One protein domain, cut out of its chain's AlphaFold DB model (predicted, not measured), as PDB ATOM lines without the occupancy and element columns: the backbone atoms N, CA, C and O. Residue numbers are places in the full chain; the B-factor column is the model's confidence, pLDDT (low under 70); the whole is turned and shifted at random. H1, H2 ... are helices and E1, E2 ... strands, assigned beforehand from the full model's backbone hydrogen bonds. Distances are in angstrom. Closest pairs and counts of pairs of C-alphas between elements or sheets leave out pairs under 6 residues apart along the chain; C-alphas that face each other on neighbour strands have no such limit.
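This is residues 242 to 314 of the 336 residues of a protein of Roseimicrobium gellanilyticum (UniProt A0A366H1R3). A single, strongly twisted sheet of four antiparallel strands makes the body, with H1 and the long loop of residues 262 to 273 beyond one end of its strands. From the edge strand E3 the chain passes through two short helices, H2 and then H3, and returns to the other edge strand, E4; H2 only grazes the sheet. The printed part has 73 residues, with three named helices and four named strands in the order H1 E1 E2 E3 H2 H3 E4; across the sheet the strands run E3 E2 E1 E4, and the class is mixed, helices and strands. It is compact, with a radius of gyration of the C-alphas of 12.3 A, and rounded, spanning 31 by 26 by 23 A.

The inner strands E1, residues 248 to 252, and E2, residues 255 to 261, form a hairpin at 150 degrees, with N 250 and O 258 2.8 A apart, within hydrogen-bond range. E2 and the edge strand E3, residues 274 to 277, form another, with N 276 and O 259 at 2.8 A. E1, E2 and E3 are a meander, each strand the antiparallel neighbour of the one before. On the other side of E1, the edge strand E4, residues 302 to 306, is antiparallel at 154 degrees, with N 251 and O 303 at 2.8 A. H2, residues 282 to 289, is on the sheet but only grazes it, with residues 284 to 288; its closest C-alphas to E3 are those of Leu 285 and Thr 277, 7.6 A apart. H3, residues 291 to 296, is not on the sheet. H2 and H3 are close but not clearly touching, about perpendicular at 88 degrees, with the C-alphas of Lys 287 and Phe 293 closest at 6.2 A. H1, residues 242 to 245, is only just not on the sheet, with 4 pairs of C-alphas within 10 A. Every O i to N i+4 pair is within hydrogen-bond range in H2, but 0 of 2 in H3, where 2 of 3 O i to N i+3 pairs are; H1 is too short for an i+4 pair.

E2 is the longest strand, 17.3 A from first to last C-alpha, starting at C-alpha 255 (-30.597, 31.769, -16.577). E4 measures 13.4 A, ending at C-alpha 306 (-32.218, 39.758, -27.866), and E1 12.8 A. H2 measures 10.5 A, from C-alpha 282 (-34.572, 17.029, -17.513).

The C-alphas of Glu 266 and Ser 299 are the two farthest apart, 33.6 A. The printed part has no cut, and the link from E2 to E3 is long. Mean pLDDT of the printed part is 71.2; 28 residues are under 70, among them residues 242 to 246 and 261 to 274.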
ATOM      1  N   GLU A 242     -28.753  38.050 -41.243       53.25
ATOM      2  CA  GLU A 242     -29.881  38.757 -40.623       53.25
ATOM      3  C   GLU A 242     -30.668  37.822 -39.695       53.25
ATOM      4  O   GLU A 242     -30.888  38.183 -38.544       53.25
ATOM      5  N   ALA A 243     -30.983  36.597 -40.125       53.38
ATOM      6  CA  ALA A 243     -31.627  35.576 -39.292       53.38
ATOM      7  C   ALA A 243     -30.776  35.216 -38.061       53.38
ATOM      8  O   ALA A 243     -31.300  35.128 -36.951       53.38
ATOM      9  N   ALA A 244     -29.453  35.090 -38.228       53.31
ATOM     10  CA  ALA A 244     -28.520  34.897 -37.114       53.31
ATOM     11  C   ALA A 244     -28.461  36.110 -36.162       53.31
ATOM     12  O   ALA A 244     -28.197  35.958 -34.971       53.31
ATOM     13  N   ASN A 245     -28.732  37.319 -36.661       54.47
ATOM     14  CA  ASN A 245     -28.831  38.528 -35.841       54.47
ATOM     15  C   ASN A 245     -30.202  38.697 -35.165       54.47
ATOM     16  O   ASN A 245     -30.300  39.515 -34.252       54.47
ATOM     17  N   SER A 246     -31.216  37.923 -35.562       60.47
ATOM     18  CA  SER A 246     -32.567  37.894 -34.982       60.47
ATOM     19  C   SER A 246     -32.722  36.856 -33.859       60.47
ATOM     20  O   SER A 246     -33.839  36.448 -33.550       60.47
ATOM     21  N   GLU A 247     -31.627  36.391 -33.252       76.38
ATOM     22  CA  GLU A 247     -31.635  35.385 -32.184       76.38
ATOM     23  C   GLU A 247     -32.032  35.952 -30.809       76.38
ATOM     24  O   GLU A 247     -31.588  37.026 -30.387       76.38
ATOM     25  N   TRP A 248     -32.808  35.174 -30.053       77.44
ATOM     26  CA  TRP A 248     -33.293  35.513 -28.718       77.44
ATOM     27  C   TRP A 248     -32.979  34.413 -27.716       77.44
ATOM     28  O   TRP A 248     -33.301  33.246 -27.914       77.44
ATOM     29  N   LEU A 249     -32.385  34.794 -26.595       85.44
ATOM     30  CA  LEU A 249     -32.208  33.918 -25.449       85.44
ATOM     31  C   LEU A 249     -33.526  33.811 -24.688       85.44
ATOM     32  O   LEU A 249     -34.126  34.823 -24.323       85.44
ATOM     33  N   VAL A 250     -33.943  32.579 -24.429       85.75
ATOM     34  CA  VAL A 250     -35.013  32.254 -23.490       85.75
ATOM     35  C   VAL A 250     -34.368  32.087 -22.126       85.75
ATOM     36  O   VAL A 250     -33.596  31.154 -21.903       85.75
ATOM     37  N   GLU A 251     -34.655  33.009 -21.218       87.56
ATOM     38  CA  GLU A 251     -34.119  33.025 -19.861       87.56
ATOM     39  C   GLU A 251     -35.201  32.600 -18.873       87.56
ATOM     40  O   GLU A 251     -36.245  33.240 -18.808       87.56
ATOM     41  N   LEU A 252     -34.947  31.566 -18.071       87.88
ATOM     42  CA  LEU A 252     -35.783  31.184 -16.933       87.88
ATOM     43  C   LEU A 252     -35.130  31.709 -15.655       87.88
ATOM     44  O   LEU A 252     -34.029  31.284 -15.304       87.88
ATOM     45  N   ASN A 253     -35.786  32.645 -14.966       88.31
ATOM     46  CA  ASN A 253     -35.258  33.285 -13.750       88.31
ATOM     47  C   ASN A 253     -33.842  33.870 -13.939       88.31
ATOM     48  O   ASN A 253     -32.991  33.777 -13.058       88.31
ATOM     49  N   GLY A 254     -33.579  34.451 -15.115       83.00
ATOM     50  CA  GLY A 254     -32.291  35.060 -15.465       83.00
ATOM     51  C   GLY A 254     -31.212  34.081 -15.940       83.00
ATOM     52  O   GLY A 254     -30.121  34.520 -16.297       83.00
ATOM     53  N   ARG A 255     -31.494  32.772 -15.992       88.88
ATOM     54  CA  ARG A 255     -30.597  31.769 -16.577       88.88
ATOM     55  C   ARG A 255     -31.028  31.444 -18.011       88.88
ATOM     56  O   ARG A 255     -32.166  31.014 -18.188       88.88
ATOM     57  N   PRO A 256     -30.155  31.580 -19.025       89.88
ATOM     58  CA  PRO A 256     -30.450  31.108 -20.375       89.88
ATOM     59  C   PRO A 256     -30.692  29.594 -20.381       89.88
ATOM     60  O   PRO A 256     -29.846  28.828 -19.919       89.88
ATOM     61  N   VAL A 257     -31.850  29.172 -20.884       89.00
ATOM     62  CA  VAL A 257     -32.253  27.757 -20.981       89.00
ATOM     63  C   VAL A 257     -32.459  27.304 -22.420       89.00
ATOM     64  O   VAL A 257     -32.342  26.118 -22.714       89.00
ATOM     65  N   ALA A 258     -32.711  28.238 -23.335       83.81
ATOM     66  CA  ALA A 258     -32.830  27.944 -24.751       83.81
ATOM     67  C   ALA A 258     -32.495  29.159 -25.616       83.81
ATOM     68  O   ALA A 258     -32.428  30.296 -25.142       83.81
ATOM     69  N   LEU A 259     -32.304  28.896 -26.900       81.19
ATOM     70  CA  LEU A 259     -32.158  29.871 -27.958       81.19
ATOM     71  C   LEU A 259     -33.355  29.742 -28.898       81.19
ATOM     72  O   LEU A 259     -33.616  28.670 -29.435       81.19
ATOM     73  N   LEU A 260     -34.057  30.848 -29.095       75.38
ATOM     74  CA  LEU A 260     -35.013  31.039 -30.170       75.38
ATOM     75  C   LEU A 260     -34.287  31.742 -31.308       75.38
ATOM     76  O   LEU A 260     -33.961  32.922 -31.195       75.38
ATOM     77  N   SER A 261     -34.026  31.039 -32.399       67.56
ATOM     78  CA  SER A 261     -33.553  31.676 -33.625       67.56
ATOM     79  C   SER A 261     -34.697  31.765 -34.621       67.56
ATOM     80  O   SER A 261     -35.589  30.906 -34.646       67.56
ATOM     81  N   GLU A 262     -34.676  32.788 -35.479       59.50
ATOM     82  CA  GLU A 262     -35.392  32.641 -36.743       59.50
ATOM     83  C   GLU A 262     -34.858  31.357 -37.393       59.50
ATOM     84  O   GLU A 262     -33.634  31.165 -37.436       59.50
ATOM     85  N   PRO A 263     -35.732  30.411 -37.778       50.41
ATOM     86  CA  PRO A 263     -35.261  29.196 -38.409       50.41
ATOM     87  C   PRO A 263     -34.448  29.605 -39.631       50.41
ATOM     88  O   PRO A 263     -34.850  30.493 -40.393       50.41
ATOM     89  N   LEU A 264     -33.290  28.964 -39.820       45.88
ATOM     90  CA  LEU A 264     -32.645  29.039 -41.118       45.88
ATOM     91  C   LEU A 264     -33.678  28.599 -42.142       45.88
ATOM     92  O   LEU A 264     -34.524  27.749 -41.875       45.88
ATOM     93  N   TRP A 265     -33.614  29.213 -43.307       42.09
ATOM     94  CA  TRP A 265     -34.544  28.959 -44.388       42.09
ATOM     95  C   TRP A 265     -34.813  27.440 -44.607       42.09
ATOM     96  O   TRP A 265     -35.945  27.022 -44.841       42.09
ATOM     97  N   GLU A 266     -33.761  26.625 -44.495       43.09
ATOM     98  CA  GLU A 266     -33.734  25.163 -44.685       43.09
ATOM     99  C   GLU A 266     -34.480  24.375 -43.583       43.09
ATOM    100  O   GLU A 266     -34.826  23.212 -43.780       43.09
ATOM    101  N   ASP A 267     -34.750  25.017 -42.443       42.75
ATOM    102  CA  ASP A 267     -35.401  24.464 -41.247       42.75
ATOM    103  C   ASP A 267     -36.873  24.919 -41.115       42.75
ATOM    104  O   ASP A 267     -37.524  24.651 -40.105       42.75
ATOM    105  N   MET A 268     -37.412  25.658 -42.093       46.84
ATOM    106  CA  MET A 268     -38.749  26.247 -41.988       46.84
ATOM    107  C   MET A 268     -39.844  25.174 -41.964       46.84
ATOM    108  O   MET A 268     -40.143  24.583 -42.993       46.84
ATOM    109  N   PHE A 269     -40.519  25.004 -40.829       40.16
ATOM    110  CA  PHE A 269     -41.905  24.532 -40.721       40.16
ATOM    111  C   PHE A 269     -42.731  25.742 -40.291       40.16
ATOM    112  O   PHE A 269     -42.310  26.501 -39.415       40.16
ATOM    113  N   TRP A 270     -43.819  26.059 -40.980       47.06
ATOM    114  CA  TRP A 270     -44.247  27.455 -40.983       47.06
ATOM    115  C   TRP A 270     -44.959  27.898 -39.729       47.06
ATOM    116  O   TRP A 270     -45.737  27.168 -39.132       47.06
ATOM    117  N   GLU A 271     -44.652  29.149 -39.385       44.56
ATOM    118  CA  GLU A 271     -44.962  29.776 -38.110       44.56
ATOM    119  C   GLU A 271     -44.293  29.075 -36.925       44.56
ATOM    120  O   GLU A 271     -44.926  28.917 -35.898       44.56
ATOM    121  N   SER A 272     -43.019  28.687 -37.026       47.16
ATOM    122  CA  SER A 272     -42.248  28.212 -35.871       47.16
ATOM    123  C   SER A 272     -40.916  28.945 -35.741       47.16
ATOM    124  O   SER A 272     -40.276  29.284 -36.736       47.16
ATOM    125  N   TYR A 273     -40.512  29.242 -34.508       56.91
ATOM    126  CA  TYR A 273     -39.124  29.589 -34.209       56.91
ATOM    127  C   TYR A 273     -38.343  28.297 -33.991       56.91
ATOM    128  O   TYR A 273     -38.866  27.367 -33.372       56.91
ATOM    129  N   LYS A 274     -37.084  28.251 -34.435       62.25
ATOM    130  CA  LYS A 274     -36.207  27.139 -34.067       62.25
ATOM    131  C   LYS A 274     -35.864  27.286 -32.594       62.25
ATOM    132  O   LYS A 274     -35.241  28.273 -32.195       62.25
ATOM    133  N   PHE A 275     -36.283  26.313 -31.796       70.56
ATOM    134  CA  PHE A 275     -36.031  26.292 -30.367       70.56
ATOM    135  C   PHE A 275     -34.890  25.326 -30.063       70.56
ATOM    136  O   PHE A 275     -35.045  24.117 -30.147       70.56
ATOM    137  N   THR A 276     -33.721  25.859 -29.725       76.38
ATOM    138  CA  THR A 276     -32.544  25.050 -29.389       76.38
ATOM    139  C   THR A 276     -32.311  25.106 -27.890       76.38
ATOM    140  O   THR A 276     -32.016  26.166 -27.340       76.38
ATOM    141  N   THR A 277     -32.439  23.974 -27.207       81.56
ATOM    142  CA  THR A 277     -32.191  23.889 -25.765       81.56
ATOM    143  C   THR A 277     -30.709  24.111 -25.466       81.56
ATOM    144  O   THR A 277     -29.845  23.527 -26.114       81.56
ATOM    145  N   LEU A 278     -30.408  24.954 -24.477       86.88
ATOM    146  CA  LEU A 278     -29.039  25.267 -24.039       86.88
ATOM    147  C   LEU A 278     -28.659  24.545 -22.736       86.88
ATOM    148  O   LEU A 278     -27.581  24.774 -22.189       86.88
ATOM    149  N   VAL A 279     -29.560  23.718 -22.203       85.44
ATOM    150  CA  VAL A 279     -29.400  22.992 -20.938       85.44
ATOM    151  C   VAL A 279     -29.820  21.533 -21.100       85.44
ATOM    152  O   VAL A 279     -30.686  21.227 -21.912       85.44
ATOM    153  N   GLU A 280     -29.232  20.656 -20.287       87.06
ATOM    154  CA  GLU A 280     -29.524  19.210 -20.252       87.06
ATOM    155  C   GLU A 280     -30.419  18.805 -19.063       87.06
ATOM    156  O   GLU A 280     -30.681  17.628 -18.832       87.06
ATOM    157  N   ASP A 281     -30.878  19.780 -18.273       90.00
ATOM    158  CA  ASP A 281     -31.712  19.552 -17.092       90.00
ATOM    159  C   ASP A 281     -33.087  18.998 -17.495       90.00
ATOM    160  O   ASP A 281     -33.874  19.685 -18.148       90.00
ATOM    161  N   ALA A 282     -33.373  17.754 -17.102       84.62
ATOM    162  CA  ALA A 282     -34.572  17.029 -17.513       84.62
ATOM    163  C   ALA A 282     -35.882  17.708 -17.077       84.62
ATOM    164  O   ALA A 282     -36.856  17.678 -17.827       84.62
ATOM    165  N   ASP A 283     -35.904  18.363 -15.912       86.12
ATOM    166  CA  ASP A 283     -37.100  19.044 -15.409       86.12
ATOM    167  C   ASP A 283     -37.369  20.324 -16.204       86.12
ATOM    168  O   ASP A 283     -38.518  20.664 -16.500       86.12
ATOM    169  N   ILE A 284     -36.307  21.045 -16.574       83.75
ATOM    170  CA  ILE A 284     -36.420  22.216 -17.445       83.75
ATOM    171  C   ILE A 284     -36.836  21.781 -18.850       83.75
ATOM    172  O   ILE A 284     -37.755  22.370 -19.410       83.75
ATOM    173  N   LEU A 285     -36.220  20.738 -19.407       79.81
ATOM    174  CA  LEU A 285     -36.560  20.219 -20.732       79.81
ATOM    175  C   LEU A 285     -38.026  19.770 -20.811       79.81
ATOM    176  O   LEU A 285     -38.726  20.161 -21.745       79.81
ATOM    177  N   ALA A 286     -38.515  19.049 -19.799       77.62
ATOM    178  CA  ALA A 286     -39.917  18.643 -19.711       77.62
ATOM    179  C   ALA A 286     -40.869  19.851 -19.673       77.62
ATOM    180  O   ALA A 286     -41.886  19.852 -20.362       77.62
ATOM    181  N   LYS A 287     -40.521  20.914 -18.931       78.94
ATOM    182  CA  LYS A 287     -41.298  22.166 -18.923       78.94
ATOM    183  C   LYS A 287     -41.314  22.848 -20.285       78.94
ATOM    184  O   LYS A 287     -42.359  23.321 -20.712       78.94
ATOM    185  N   LEU A 288     -40.174  22.903 -20.975       73.25
ATOM    186  CA  LEU A 288     -40.082  23.532 -22.294       73.25
ATOM    187  C   LEU A 288     -40.887  22.761 -23.355       73.25
ATOM    188  O   LEU A 288     -41.339  23.385 -24.311       73.25
ATOM    189  N   GLN A 289     -41.115  21.459 -23.157       69.75
ATOM    190  CA  GLN A 289     -41.965  20.592 -23.988       69.75
ATOM    191  C   GLN A 289     -43.462  20.646 -23.657       69.75
ATOM    192  O   GLN A 289     -44.276  20.173 -24.450       69.75
ATOM    193  N   ASP A 290     -43.845  21.258 -22.538       69.62
ATOM    194  CA  ASP A 290     -45.238  21.364 -22.114       69.62
ATOM    195  C   ASP A 290     -45.915  22.617 -22.696       69.62
ATOM    196  O   ASP A 290     -45.514  23.758 -22.461       69.62
ATOM    197  N   THR A 291     -47.001  22.416 -23.440       65.25
ATOM    198  CA  THR A 291     -47.777  23.508 -24.042       65.25
ATOM    199  C   THR A 291     -48.528  24.346 -23.007       65.25
ATOM    200  O   THR A 291     -48.740  25.537 -23.236       65.25
ATOM    201  N   GLU A 292     -48.916  23.775 -21.862       67.44
ATOM    202  CA  GLU A 292     -49.573  24.527 -20.788       67.44
ATOM    203  C   GLU A 292     -48.586  25.441 -20.054       67.44
ATOM    204  O   GLU A 292     -48.942  26.571 -19.712       67.44
ATOM    205  N   PHE A 293     -47.328  25.010 -19.888       73.19
ATOM    206  CA  PHE A 293     -46.256  25.846 -19.335       73.19
ATOM    207  C   PHE A 293     -46.114  27.156 -20.115       73.19
ATOM    208  O   PHE A 293     -46.063  28.241 -19.528       73.19
ATOM    209  N   TRP A 294     -46.134  27.073 -21.443       71.19
ATOM    210  CA  TRP A 294     -46.026  28.232 -22.321       71.19
ATOM    211  C   TRP A 294     -47.197  29.214 -22.210       71.19
ATOM    212  O   TRP A 294     -47.004  30.411 -22.400       71.19
ATOM    213  N   LYS A 295     -48.395  28.780 -21.800       65.19
ATOM    214  CA  LYS A 295     -49.523  29.706 -21.579       65.19
ATOM    215  C   LYS A 295     -49.309  30.646 -20.392       65.19
ATOM    216  O   LYS A 295     -49.939  31.701 -20.337       65.19
ATOM    217  N   VAL A 296     -48.444  30.271 -19.446       71.12
ATOM    218  CA  VAL A 296     -48.191  31.008 -18.194       71.12
ATOM    219  C   VAL A 296     -46.710  31.343 -17.978       71.12
ATOM    220  O   VAL A 296     -46.331  31.801 -16.897       71.12
ATOM    221  N   CYS A 297     -45.859  31.146 -18.984       69.75
ATOM    222  CA  CYS A 297     -44.401  31.136 -18.845       69.75
ATOM    223  C   CYS A 297     -43.814  32.443 -18.283       69.75
ATOM    224  O   CYS A 297     -42.864  32.414 -17.501       69.75
ATOM    225  N   GLU A 298     -44.399  33.598 -18.611       69.19
ATOM    226  CA  GLU A 298     -43.945  34.899 -18.102       69.19
ATOM    227  C   GLU A 298     -44.083  35.011 -16.579       69.19
ATOM    228  O   GLU A 298     -43.200  35.564 -15.914       69.19
ATOM    229  N   SER A 299     -45.167  34.454 -16.026       74.69
ATOM    230  CA  SER A 299     -45.401  34.379 -14.577       74.69
ATOM    231  C   SER A 299     -44.470  33.377 -13.888       74.69
ATOM    232  O   SER A 299     -44.165  33.529 -12.710       74.69
ATOM    233  N   GLN A 300     -43.960  32.402 -14.646       77.69
ATOM    234  CA  GLN A 300     -42.976  31.409 -14.206       77.69
ATOM    235  C   GLN A 300     -41.525  31.908 -14.340       77.69
ATOM    236  O   GLN A 300     -40.586  31.150 -14.106       77.69
ATOM    237  N   GLY A 301     -41.328  33.178 -14.715       80.19
ATOM    238  CA  GLY A 301     -40.011  33.806 -14.797       80.19
ATOM    239  C   GLY A 301     -39.316  33.673 -16.151       80.19
ATOM    240  O   GLY A 301     -38.121  33.964 -16.225       80.19
ATOM    241  N   ILE A 302     -40.027  33.267 -17.214       83.38
ATOM    242  CA  ILE A 302     -39.487  33.296 -18.579       83.38
ATOM    243  C   ILE A 302     -39.385  34.735 -19.084       83.38
ATOM    244  O   ILE A 302     -40.322  35.532 -18.957       83.38
ATOM    245  N   ARG A 303     -38.238  35.064 -19.673       82.00
ATOM    246  CA  ARG A 303     -37.969  36.318 -20.379       82.00
ATOM    247  C   ARG A 303     -37.254  36.028 -21.693       82.00
ATOM    248  O   ARG A 303     -36.510  35.060 -21.798       82.00
ATOM    249  N   PHE A 304     -37.458  36.899 -22.676       81.81
ATOM    250  CA  PHE A 304     -36.782  36.826 -23.968       81.81
ATOM    251  C   PHE A 304     -35.789  37.977 -24.078       81.81
ATOM    252  O   PHE A 304     -36.180  39.141 -23.975       81.81
ATOM    253  N   ARG A 305     -34.510  37.669 -24.283       81.94
ATOM    254  CA  ARG A 305     -33.451  38.670 -24.445       81.94
ATOM    255  C   ARG A 305     -32.856  38.584 -25.836       81.94
ATOM    256  O   ARG A 305     -32.347  37.541 -26.226       81.94
ATOM    257  N   HIS A 306     -32.861  39.693 -26.563       79.56
ATOM    258  CA  HIS A 306     -32.218  39.758 -27.866       79.56
ATOM    259  C   HIS A 306     -30.710  39.538 -27.712       79.56
ATOM    260  O   HIS A 306     -30.051  40.275 -26.969       79.56
ATOM    261  N   LYS A 307     -30.152  38.543 -28.404       80.19
ATOM    262  CA  LYS A 307     -28.774  38.081 -28.185       80.19
ATOM    263  C   LYS A 307     -27.738  39.163 -28.497       80.19
ATOM    264  O   LYS A 307     -26.803  39.350 -27.728       80.19
ATOM    265  N   ALA A 308     -27.925  39.914 -29.584       76.00
ATOM    266  CA  ALA A 308     -26.950  40.918 -30.017       76.00
ATOM    267  C   ALA A 308     -27.056  42.255 -29.262       76.00
ATOM    268  O   ALA A 308     -26.053  42.911 -29.007       76.00
ATOM    269  N   SER A 309     -28.270  42.679 -28.898       74.69
ATOM    270  CA  SER A 309     -28.506  44.006 -28.298       74.69
ATOM    271  C   SER A 309     -28.717  43.953 -26.788       74.69
ATOM    272  O   SER A 309     -28.838  44.997 -26.152       74.69
ATOM    273  N   SER A 310     -28.802  42.750 -26.209       77.38
ATOM    274  CA  SER A 310     -29.149  42.497 -24.803       77.38
ATOM    275  C   SER A 310     -30.488  43.093 -24.350       77.38
ATOM    276  O   SER A 310     -30.809  43.057 -23.156       77.38
ATOM    277  N   LYS A 311     -31.290  43.614 -25.288       75.94
ATOM    278  CA  LYS A 311     -32.596  44.207 -25.024       75.94
ATOM    279  C   LYS A 311     -33.573  43.106 -24.625       75.94
ATOM    280  O   LYS A 311     -33.737  42.123 -25.346       75.94
ATOM    281  N   LEU A 312     -34.222  43.283 -23.480       74.44
ATOM    282  CA  LEU A 312     -35.334  42.433 -23.075       74.44
ATOM    283  C   LEU A 312     -36.553  42.756 -23.935       74.44
ATOM    284  O   LEU A 312     -36.855  43.928 -24.177       74.44
ATOM    285  N   SER A 313     -37.242  41.721 -24.398       64.19
ATOM    286  CA  SER A 313     -38.519  41.906 -25.067       64.19
ATOM    287  C   SER A 313     -39.588  42.236 -24.037       64.19
ATOM    288  O   SER A 313     -39.840  41.448 -23.131       64.19
ATOM    289  N   GLU A 314     -40.233  43.390 -24.200       50.31
ATOM    290  CA  GLU A 314     -41.471  43.729 -23.486       50.31
ATOM    291  C   GLU A 314     -42.685  42.985 -24.079       50.31
ATOM    292  O   GLU A 314     -43.729  42.902 -23.442       50.31
TER     293      GLU A 314